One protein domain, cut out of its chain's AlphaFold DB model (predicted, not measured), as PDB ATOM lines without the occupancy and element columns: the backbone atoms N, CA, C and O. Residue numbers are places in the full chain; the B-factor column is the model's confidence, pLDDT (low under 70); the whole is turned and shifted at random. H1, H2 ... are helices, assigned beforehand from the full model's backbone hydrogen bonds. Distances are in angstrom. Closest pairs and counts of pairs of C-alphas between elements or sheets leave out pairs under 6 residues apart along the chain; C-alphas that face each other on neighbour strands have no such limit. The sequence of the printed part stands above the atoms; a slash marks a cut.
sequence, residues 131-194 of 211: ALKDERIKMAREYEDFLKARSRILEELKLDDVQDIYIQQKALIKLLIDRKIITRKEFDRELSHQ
ATOM      1  N   ALA A 131      93.547 179.209  81.511       55.88
ATOM      2  CA  ALA A 131      93.354 177.771  81.368       55.88
ATOM      3  C   ALA A 131      93.937 176.910  82.511       55.88
ATOM      4  O   ALA A 131      93.229 176.061  83.029       55.88
ATOM      5  N   LEU A 132      95.185 177.125  82.946       54.09
ATOM      6  CA  LEU A 132      95.802 176.356  84.041       54.09
ATOM      7  C   LEU A 132      95.237 176.744  85.410       54.09
ATOM      8  O   LEU A 132      95.077 175.890  86.281       54.09
ATOM      9  N   LYS A 133      94.909 178.025  85.607       56.81
ATOM     10  CA  LYS A 133      94.236 178.493  86.822       56.81
ATOM     11  C   LYS A 133      92.828 177.913  86.917       56.81
ATOM     12  O   LYS A 133      92.447 177.393  87.961       56.81
ATOM     13  N   ASP A 134      92.090 177.949  85.816       68.62
ATOM     14  CA  ASP A 134      90.741 177.412  85.695       68.62
ATOM     15  C   ASP A 134      90.749 175.890  85.832       68.62
ATOM     16  O   ASP A 134      89.902 175.353  86.535       68.62
ATOM     17  N   GLU A 135      91.739 175.189  85.271       68.81
ATOM     18  CA  GLU A 135      91.926 173.750  85.473       68.81
ATOM     19  C   GLU A 135      92.219 173.407  86.935       68.81
ATOM     20  O   GLU A 135      91.621 172.479  87.473       68.81
ATOM     21  N   ARG A 136      93.083 174.163  87.623       66.19
ATOM     22  CA  ARG A 136      93.376 173.934  89.050       66.19
ATOM     23  C   ARG A 136      92.188 174.261  89.942       66.19
ATOM     24  O   ARG A 136      91.918 173.513  90.876       66.19
ATOM     25  N   ILE A 137      91.464 175.342  89.657       73.81
ATOM     26  CA  ILE A 137      90.235 175.705  90.372       73.81
ATOM     27  C   ILE A 137      89.148 174.656  90.114       73.81
ATOM     28  O   ILE A 137      88.448 174.270  91.047       73.81
ATOM     29  N   LYS A 138      89.026 174.161  88.878       81.38
ATOM     30  CA  LYS A 138      88.100 173.090  88.504       81.38
ATOM     31  C   LYS A 138      88.448 171.792  89.228       81.38
ATOM     32  O   LYS A 138      87.582 171.251  89.899       81.38
ATOM     33  N   MET A 139      89.708 171.361  89.197       72.06
ATOM     34  CA  MET A 139      90.173 170.169  89.914       72.06
ATOM     35  C   MET A 139      89.998 170.298  91.433       72.06
ATOM     36  O   MET A 139      89.588 169.344  92.087       72.06
ATOM     37  N   ALA A 140      90.270 171.473  92.010       71.50
ATOM     38  CA  ALA A 140      90.063 171.715  93.435       71.50
ATOM     39  C   ALA A 140      88.577 171.637  93.819       71.50
ATOM     40  O   ALA A 140      88.249 171.031  94.837       71.50
ATOM     41  N   ARG A 141      87.681 172.190  92.989       79.38
ATOM     42  CA  ARG A 141      86.225 172.080  93.177       79.38
ATOM     43  C   ARG A 141      85.730 170.650  93.005       79.38
ATOM     44  O   ARG A 141      84.995 170.176  93.856       79.38
ATOM     45  N   GLU A 142      86.176 169.946  91.969       79.12
ATOM     46  CA  GLU A 142      85.838 168.535  91.743       79.12
ATOM     47  C   GLU A 142      86.294 167.656  92.913       79.12
ATOM     48  O   GLU A 142      85.568 166.760  93.340       79.12
ATOM     49  N   TYR A 143      87.467 167.940  93.486       70.81
ATOM     50  CA  TYR A 143      87.952 167.247  94.675       70.81
ATOM     51  C   TYR A 143      87.140 167.597  95.928       70.81
ATOM     52  O   TYR A 143      86.806 166.709  96.712       70.81
ATOM     53  N   GLU A 144      86.777 168.866  96.119       75.94
ATOM     54  CA  GLU A 144      85.910 169.292  97.220       75.94
ATOM     55  C   GLU A 144      84.515 168.651  97.122       75.94
ATOM     56  O   GLU A 144      83.994 168.147  98.117       75.94
ATOM     57  N   ASP A 145      83.940 168.594  95.920       79.12
ATOM     58  CA  ASP A 145      82.658 167.948  95.639       79.12
ATOM     59  C   ASP A 145      82.737 166.432  95.842       79.12
ATOM     60  O   ASP A 145      81.831 165.841  96.433       79.12
ATOM     61  N   PHE A 146      83.844 165.797  95.450       75.62
ATOM     62  CA  PHE A 146      84.117 164.394  95.756       75.62
ATOM     63  C   PHE A 146      84.177 164.139  97.270       75.62
ATOM     64  O   PHE A 146      83.565 163.190  97.765       75.62
ATOM     65  N   LEU A 147      84.878 164.990  98.026       69.19
ATOM     66  CA  LEU A 147      84.959 164.873  99.482       69.19
ATOM     67  C   LEU A 147      83.595 165.091 100.146       69.19
ATOM     68  O   LEU A 147      83.248 164.341 101.059       69.19
ATOM     69  N   LYS A 148      82.795 166.051  99.669       75.12
ATOM     70  CA  LYS A 148      81.419 166.275 100.143       75.12
ATOM     71  C   LYS A 148      80.506 165.099  99.820       75.12
ATOM     72  O   LYS A 148      79.769 164.662 100.697       75.12
ATOM     73  N   ALA A 149      80.574 164.545  98.610       74.12
ATOM     74  CA  ALA A 149      79.816 163.354  98.235       74.12
ATOM     75  C   ALA A 149      80.198 162.156  99.113       74.12
ATOM     76  O   ALA A 149      79.327 161.441  99.600       74.12
ATOM     77  N   ARG A 150      81.494 161.976  99.395       70.94
ATOM     78  CA  ARG A 150      81.976 160.941 100.312       70.94
ATOM     79  C   ARG A 150      81.518 161.180 101.754       70.94
ATOM     80  O   ARG A 150      81.109 160.220 102.396       70.94
ATOM     81  N   SER A 151      81.557 162.419 102.249       67.50
ATOM     82  CA  SER A 151      81.025 162.783 103.575       67.50
ATOM     83  C   SER A 151      79.537 162.483 103.661       67.50
ATOM     84  O   SER A 151      79.099 161.840 104.602       67.50
ATOM     85  N   ARG A 152      78.770 162.844 102.629       66.88
ATOM     86  CA  ARG A 152      77.336 162.578 102.559       66.88
ATOM     87  C   ARG A 152      77.023 161.084 102.537       66.88
ATOM     88  O   ARG A 152      76.129 160.654 103.245       66.88
ATOM     89  N   ILE A 153      77.788 160.284 101.792       63.84
ATOM     90  CA  ILE A 153      77.670 158.817 101.821       63.84
ATOM     91  C   ILE A 153      77.977 158.277 103.226       63.84
ATOM     92  O   ILE A 153      77.299 157.367 103.690       63.84
ATOM     93  N   LEU A 154      78.979 158.835 103.913       59.06
ATOM     94  CA  LEU A 154      79.319 158.461 105.291       59.06
ATOM     95  C   LEU A 154      78.262 158.916 106.312       59.06
ATOM     96  O   LEU A 154      78.082 158.238 107.314       59.06
ATOM     97  N   GLU A 155      77.564 160.024 106.064       63.44
ATOM     98  CA  GLU A 155      76.453 160.525 106.885       63.44
ATOM     99  C   GLU A 155      75.146 159.754 106.632       63.44
ATOM    100  O   GLU A 155      74.375 159.519 107.560       63.44
ATOM    101  N   GLU A 156      74.897 159.333 105.387       64.00
ATOM    102  CA  GLU A 156      73.760 158.485 104.999       64.00
ATOM    103  C   GLU A 156      73.949 157.029 105.462       64.00
ATOM    104  O   GLU A 156      72.968 156.337 105.746       64.00
ATOM    105  N   LEU A 157      75.198 156.574 105.618       61.16
ATOM    106  CA  LEU A 157      75.547 155.363 106.361       61.16
ATOM    107  C   LEU A 157      75.343 155.609 107.859       61.16
ATOM    108  O   LEU A 157      76.268 155.958 108.591       61.16
ATOM    109  N   LYS A 158      74.119 155.382 108.343       65.88
ATOM    110  CA  LYS A 158      73.862 155.335 109.784       65.88
ATOM    111  C   LYS A 158      74.780 154.282 110.402       65.88
ATOM    112  O   LYS A 158      74.715 153.105 110.053       65.88
ATOM    113  N   LEU A 159      75.645 154.712 111.318       60.53
ATOM    114  CA  LEU A 159      76.583 153.835 112.028       60.53
ATOM    115  C   LEU A 159      75.868 152.650 112.696       60.53
ATOM    116  O   LEU A 159      76.416 151.549 112.721       60.53
ATOM    117  N   ASP A 160      74.629 152.863 113.144       67.38
ATOM    118  CA  ASP A 160      73.767 151.832 113.726       67.38
ATOM    119  C   ASP A 160      73.428 150.720 112.715       67.38
ATOM    120  O   ASP A 160      73.559 149.539 113.036       67.38
ATOM    121  N   ASP A 161      73.116 151.068 111.460       66.44
ATOM    122  CA  ASP A 161      72.804 150.090 110.405       66.44
ATOM    123  C   ASP A 161      74.044 149.245 110.052       66.44
ATOM    124  O   ASP A 161      73.959 148.036 109.823       66.44
ATOM    125  N   VAL A 162      75.235 149.856 110.057       67.38
ATOM    126  CA  VAL A 162      76.510 149.146 109.835       67.38
ATOM    127  C   VAL A 162      76.820 148.200 110.993       67.38
ATOM    128  O   VAL A 162      77.301 147.082 110.780       67.38
ATOM    129  N   GLN A 163      76.542 148.633 112.221       71.19
ATOM    130  CA  GLN A 163      76.744 147.828 113.417       71.19
ATOM    131  C   GLN A 163      75.803 146.618 113.437       71.19
ATOM    132  O   GLN A 163      76.256 145.506 113.721       71.19
ATOM    133  N   ASP A 164      74.544 146.793 113.038       74.81
ATOM    134  CA  ASP A 164      73.575 145.704 112.909       74.81
ATOM    135  C   ASP A 164      73.972 144.702 111.820       74.81
ATOM    136  O   ASP A 164      73.970 143.490 112.065       74.81
ATOM    137  N   ILE A 165      74.412 145.176 110.650       74.06
ATOM    138  CA  ILE A 165      74.942 144.309 109.585       74.06
ATOM    139  C   ILE A 165      76.154 143.517 110.093       74.06
ATOM    140  O   ILE A 165      76.251 142.309 109.862       74.06
ATOM    141  N   TYR A 166      77.066 144.160 110.825       74.50
ATOM    142  CA  TYR A 166      78.243 143.500 111.389       74.50
ATOM    143  C   TYR A 166      77.870 142.427 112.424       74.50
ATOM    144  O   TYR A 166      78.444 141.331 112.421       74.50
ATOM    145  N   ILE A 167      76.892 142.706 113.290       77.25
ATOM    146  CA  ILE A 167      76.376 141.749 114.278       77.25
ATOM    147  C   ILE A 167      75.734 140.547 113.573       77.25
ATOM    148  O   ILE A 167      76.061 139.402 113.901       77.25
ATOM    149  N   GLN A 168      74.882 140.783 112.573       78.50
ATOM    150  CA  GLN A 168      74.227 139.726 111.798       78.50
ATOM    151  C   GLN A 168      75.238 138.867 111.025       78.50
ATOM    152  O   GLN A 168      75.154 137.638 111.053       78.50
ATOM    153  N   GLN A 169      76.247 139.484 110.403       80.12
ATOM    154  CA  GLN A 169      77.327 138.761 109.732       80.12
ATOM    155  C   GLN A 169      78.129 137.897 110.710       80.12
ATOM    156  O   GLN A 169      78.385 136.727 110.426       80.12
ATOM    157  N   LYS A 170      78.488 138.424 111.889       81.56
ATOM    158  CA  LYS A 170      79.166 137.638 112.934       81.56
ATOM    159  C   LYS A 170      78.335 136.439 113.377       81.56
ATOM    160  O   LYS A 170      78.887 135.347 113.530       81.56
ATOM    161  N   ALA A 171      77.033 136.634 113.574       83.69
ATOM    162  CA  ALA A 171      76.116 135.564 113.943       83.69
ATOM    163  C   ALA A 171      76.045 134.488 112.849       83.69
ATOM    164  O   ALA A 171      76.175 133.305 113.159       83.69
ATOM    165  N   LEU A 172      75.931 134.885 111.578       81.44
ATOM    166  CA  LEU A 172      75.909 133.966 110.439       81.44
ATOM    167  C   LEU A 172      77.216 133.171 110.314       81.44
ATOM    168  O   LEU A 172      77.176 131.948 110.204       81.44
ATOM    169  N   ILE A 173      78.373 133.838 110.388       79.69
ATOM    170  CA  ILE A 173      79.692 133.185 110.333       79.69
ATOM    171  C   ILE A 173      79.819 132.152 111.454       79.69
ATOM    172  O   ILE A 173      80.262 131.030 111.213       79.69
ATOM    173  N   LYS A 174      79.399 132.505 112.675       84.25
ATOM    174  CA  LYS A 174      79.396 131.578 113.810       84.25
ATOM    175  C   LYS A 174      78.515 130.357 113.528       84.25
ATOM    176  O   LYS A 174      78.961 129.235 113.723       84.25
ATOM    177  N   LEU A 175      77.319 130.568 112.985       89.25
ATOM    178  CA  LEU A 175      76.371 129.502 112.652       89.25
ATOM    179  C   LEU A 175      76.919 128.549 111.575       89.25
ATOM    180  O   LEU A 175      76.756 127.334 111.681       89.25
ATOM    181  N   LEU A 176      77.602 129.082 110.558       84.38
ATOM    182  CA  LEU A 176      78.239 128.283 109.505       84.38
ATOM    183  C   LEU A 176      79.420 127.452 110.035       84.38
ATOM    184  O   LEU A 176      79.596 126.308 109.611       84.38
ATOM    185  N   ILE A 177      80.194 128.000 110.979       84.56
ATOM    186  CA  ILE A 177      81.279 127.281 111.668       84.56
ATOM    187  C   ILE A 177      80.709 126.186 112.576       84.56
ATOM    188  O   ILE A 177      81.159 125.043 112.508       84.56
ATOM    189  N   ASP A 178      79.693 126.503 113.379       89.06
ATOM    190  CA  ASP A 178      79.058 125.559 114.306       89.06
ATOM    191  C   ASP A 178      78.410 124.385 113.549       89.06
ATOM    192  O   ASP A 178      78.477 123.234 113.987       89.06
ATOM    193  N   ARG A 179      77.853 124.647 112.357       90.19
ATOM    194  CA  ARG A 179      77.333 123.619 111.439       90.19
ATOM    195  C   ARG A 179      78.408 122.904 110.614       90.19
ATOM    196  O   ARG A 179      78.058 122.051 109.803       90.19
ATOM    197  N   LYS A 180      79.693 123.217 110.818       89.06
ATOM    198  CA  LYS A 180      80.844 122.641 110.100       89.06
ATOM    199  C   LYS A 180      80.773 122.796 108.572       89.06
ATOM    200  O   LYS A 180      81.320 121.971 107.850       89.06
ATOM    201  N   ILE A 181      80.101 123.841 108.082       85.38
ATOM    202  CA  ILE A 181      79.997 124.145 106.644       85.38
ATOM    203  C   ILE A 181      81.287 124.810 106.151       85.38
ATOM    204  O   ILE A 181      81.745 124.530 105.049       85.38
ATOM    205  N   ILE A 182      81.880 125.666 106.985       83.75
ATOM    206  CA  ILE A 182      83.190 126.287 106.759       83.75
ATOM    207  C   ILE A 182      84.032 126.176 108.026       83.75
ATOM    208  O   ILE A 182      83.505 126.205 109.141       83.75
ATOM    209  N   THR A 183      85.349 126.096 107.879       84.56
ATOM    210  CA  THR A 183      86.262 126.217 109.018       84.56
ATOM    211  C   THR A 183      86.700 127.664 109.217       84.56
ATOM    212  O   THR A 183      86.784 128.457 108.278       84.56
ATOM    213  N   ARG A 184      87.050 128.020 110.460       79.06
ATOM    214  CA  ARG A 184      87.559 129.363 110.775       79.06
ATOM    215  C   ARG A 184      88.797 129.724 109.942       79.06
ATOM    216  O   ARG A 184      88.923 130.850 109.478       79.06
ATOM    217  N   LYS A 185      89.660 128.736 109.703       83.69
ATOM    218  CA  LYS A 185      90.895 128.879 108.927       83.69
ATOM    219  C   LYS A 185      90.631 129.173 107.447       83.69
ATOM    220  O   LYS A 185      91.363 129.960 106.856       83.69
ATOM    221  N   GLU A 186      89.606 128.564 106.850       80.25
ATOM    222  CA  GLU A 186      89.197 128.852 105.467       80.25
ATOM    223  C   GLU A 186      88.610 130.254 105.348       80.25
ATOM    224  O   GLU A 186      88.987 130.994 104.446       80.25
ATOM    225  N   PHE A 187      87.765 130.654 106.303       79.19
ATOM    226  CA  PHE A 187      87.201 132.001 106.333       79.19
ATOM    227  C   PHE A 187      88.288 133.082 106.425       79.19
ATOM    228  O   PHE A 187      88.303 134.012 105.623       79.19
ATOM    229  N   ASP A 188      89.234 132.939 107.360       79.25
ATOM    230  CA  ASP A 188      90.313 133.916 107.545       79.25
ATOM    231  C   ASP A 188      91.263 133.957 106.323       79.25
ATOM    232  O   ASP A 188      91.784 135.022 105.976       79.25
ATOM    233  N   ARG A 189      91.443 132.829 105.613       78.81
ATOM    234  CA  ARG A 189      92.183 132.776 104.340       78.81
ATOM    235  C   ARG A 189      91.474 133.580 103.249       78.81
ATOM    236  O   ARG A 189      92.111 134.434 102.639       78.81
ATOM    237  N   GLU A 190      90.178 133.365 103.031       76.75
ATOM    238  CA  GLU A 190      89.416 134.116 102.019       76.75
ATOM    239  C   GLU A 190      89.348 135.615 102.345       76.75
ATOM    240  O   GLU A 190      89.518 136.456 101.461       76.75
ATOM    241  N   LEU A 191      89.216 135.971 103.627       71.69
ATOM    242  CA  LEU A 191      89.261 137.366 104.066       71.69
ATOM    243  C   LEU A 191      90.615 138.021 103.740       71.69
ATOM    244  O   LEU A 191      90.675 139.176 103.323       71.69
ATOM    245  N   SER A 192      91.716 137.275 103.887       69.19
ATOM    246  CA  SER A 192      93.061 137.764 103.563       69.19
ATOM    247  C   SER A 192      93.288 137.982 102.059       69.19
ATOM    248  O   SER A 192      94.103 138.830 101.686       69.19
ATOM    249  N   HIS A 193      92.537 137.279 101.202       69.50
ATOM    250  CA  HIS A 193      92.548 137.471  99.750       69.50
ATOM    251  C   HIS A 193      91.742 138.700  99.300       69.50
ATOM    252  O   HIS A 193      92.024 139.250  98.238       69.50
ATOM    253  N   GLN A 194      90.806 139.191 100.117       62.72
ATOM    254  CA  GLN A 194      89.991 140.376  99.825       62.72
ATOM    255  C   GLN A 194      90.661 141.717 100.168       62.72
ATOM    256  O   GLN A 194      89.970 142.732 100.245       62.72
TER     257      GLN A 194
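Overview. This is residues 131 to 194 of the 211 residues of an uncharacterized protein of Proteobacteria bacterium (UniProt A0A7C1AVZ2). Two long helices, H1 and then H2, join near their ends in a wide, open V, and a short helix, H3, folds back at the far end of H2, so that the printed part has the outline of a long hook. No core is formed, and most of H1 and H2 lies open. The 64 printed residues hold three named helices in the order H1, H2, H3 and no named strand, and the class is all helix. The whole is extended, with a radius of gyration of the C-alphas of 20.7 A and spans of 63 by 27 by 10 A.

Along the chain. H1 is residues 131 to 156, from C-alpha 131 at (93.354, 177.771, 81.368) to C-alpha 156 at (73.760, 158.485, 104.999), 36.3 A. H2 is residues 159 to 178, 28.5 A from first to last C-alpha, beginning at C-alpha 159 at (76.583, 153.835, 112.028). H3 is residues 184 to 193, 14.6 A, and its last C-alpha, 193, is at (92.548, 137.471, 99.750).

Arrangement. H1 is apart from H2 and from H3. H2 and H3 are close but not clearly touching, and their closest C-alphas, those of Ile 177 and Arg 184, are 6.7 A apart. They run opposite ways at a steep tilt of 49 degrees. Residues 131 to 172 and 188 to 194 stand free. In H1, H2 and H3 every O i to N i+4 pair is within hydrogen-bond range.

Size, cuts and confidence. The two C-alphas farthest apart, those of Ala 131 and Arg 179, are 64.0 A apart. The printed part has no cut. The links H1 to H2, with 2 residues, and H2 to H3, with 5, are tight. The mean pLDDT of the printed part is 74.1, and it is under 70 at residues 131 to 136, 147, 151 to 162 and 192 to 194.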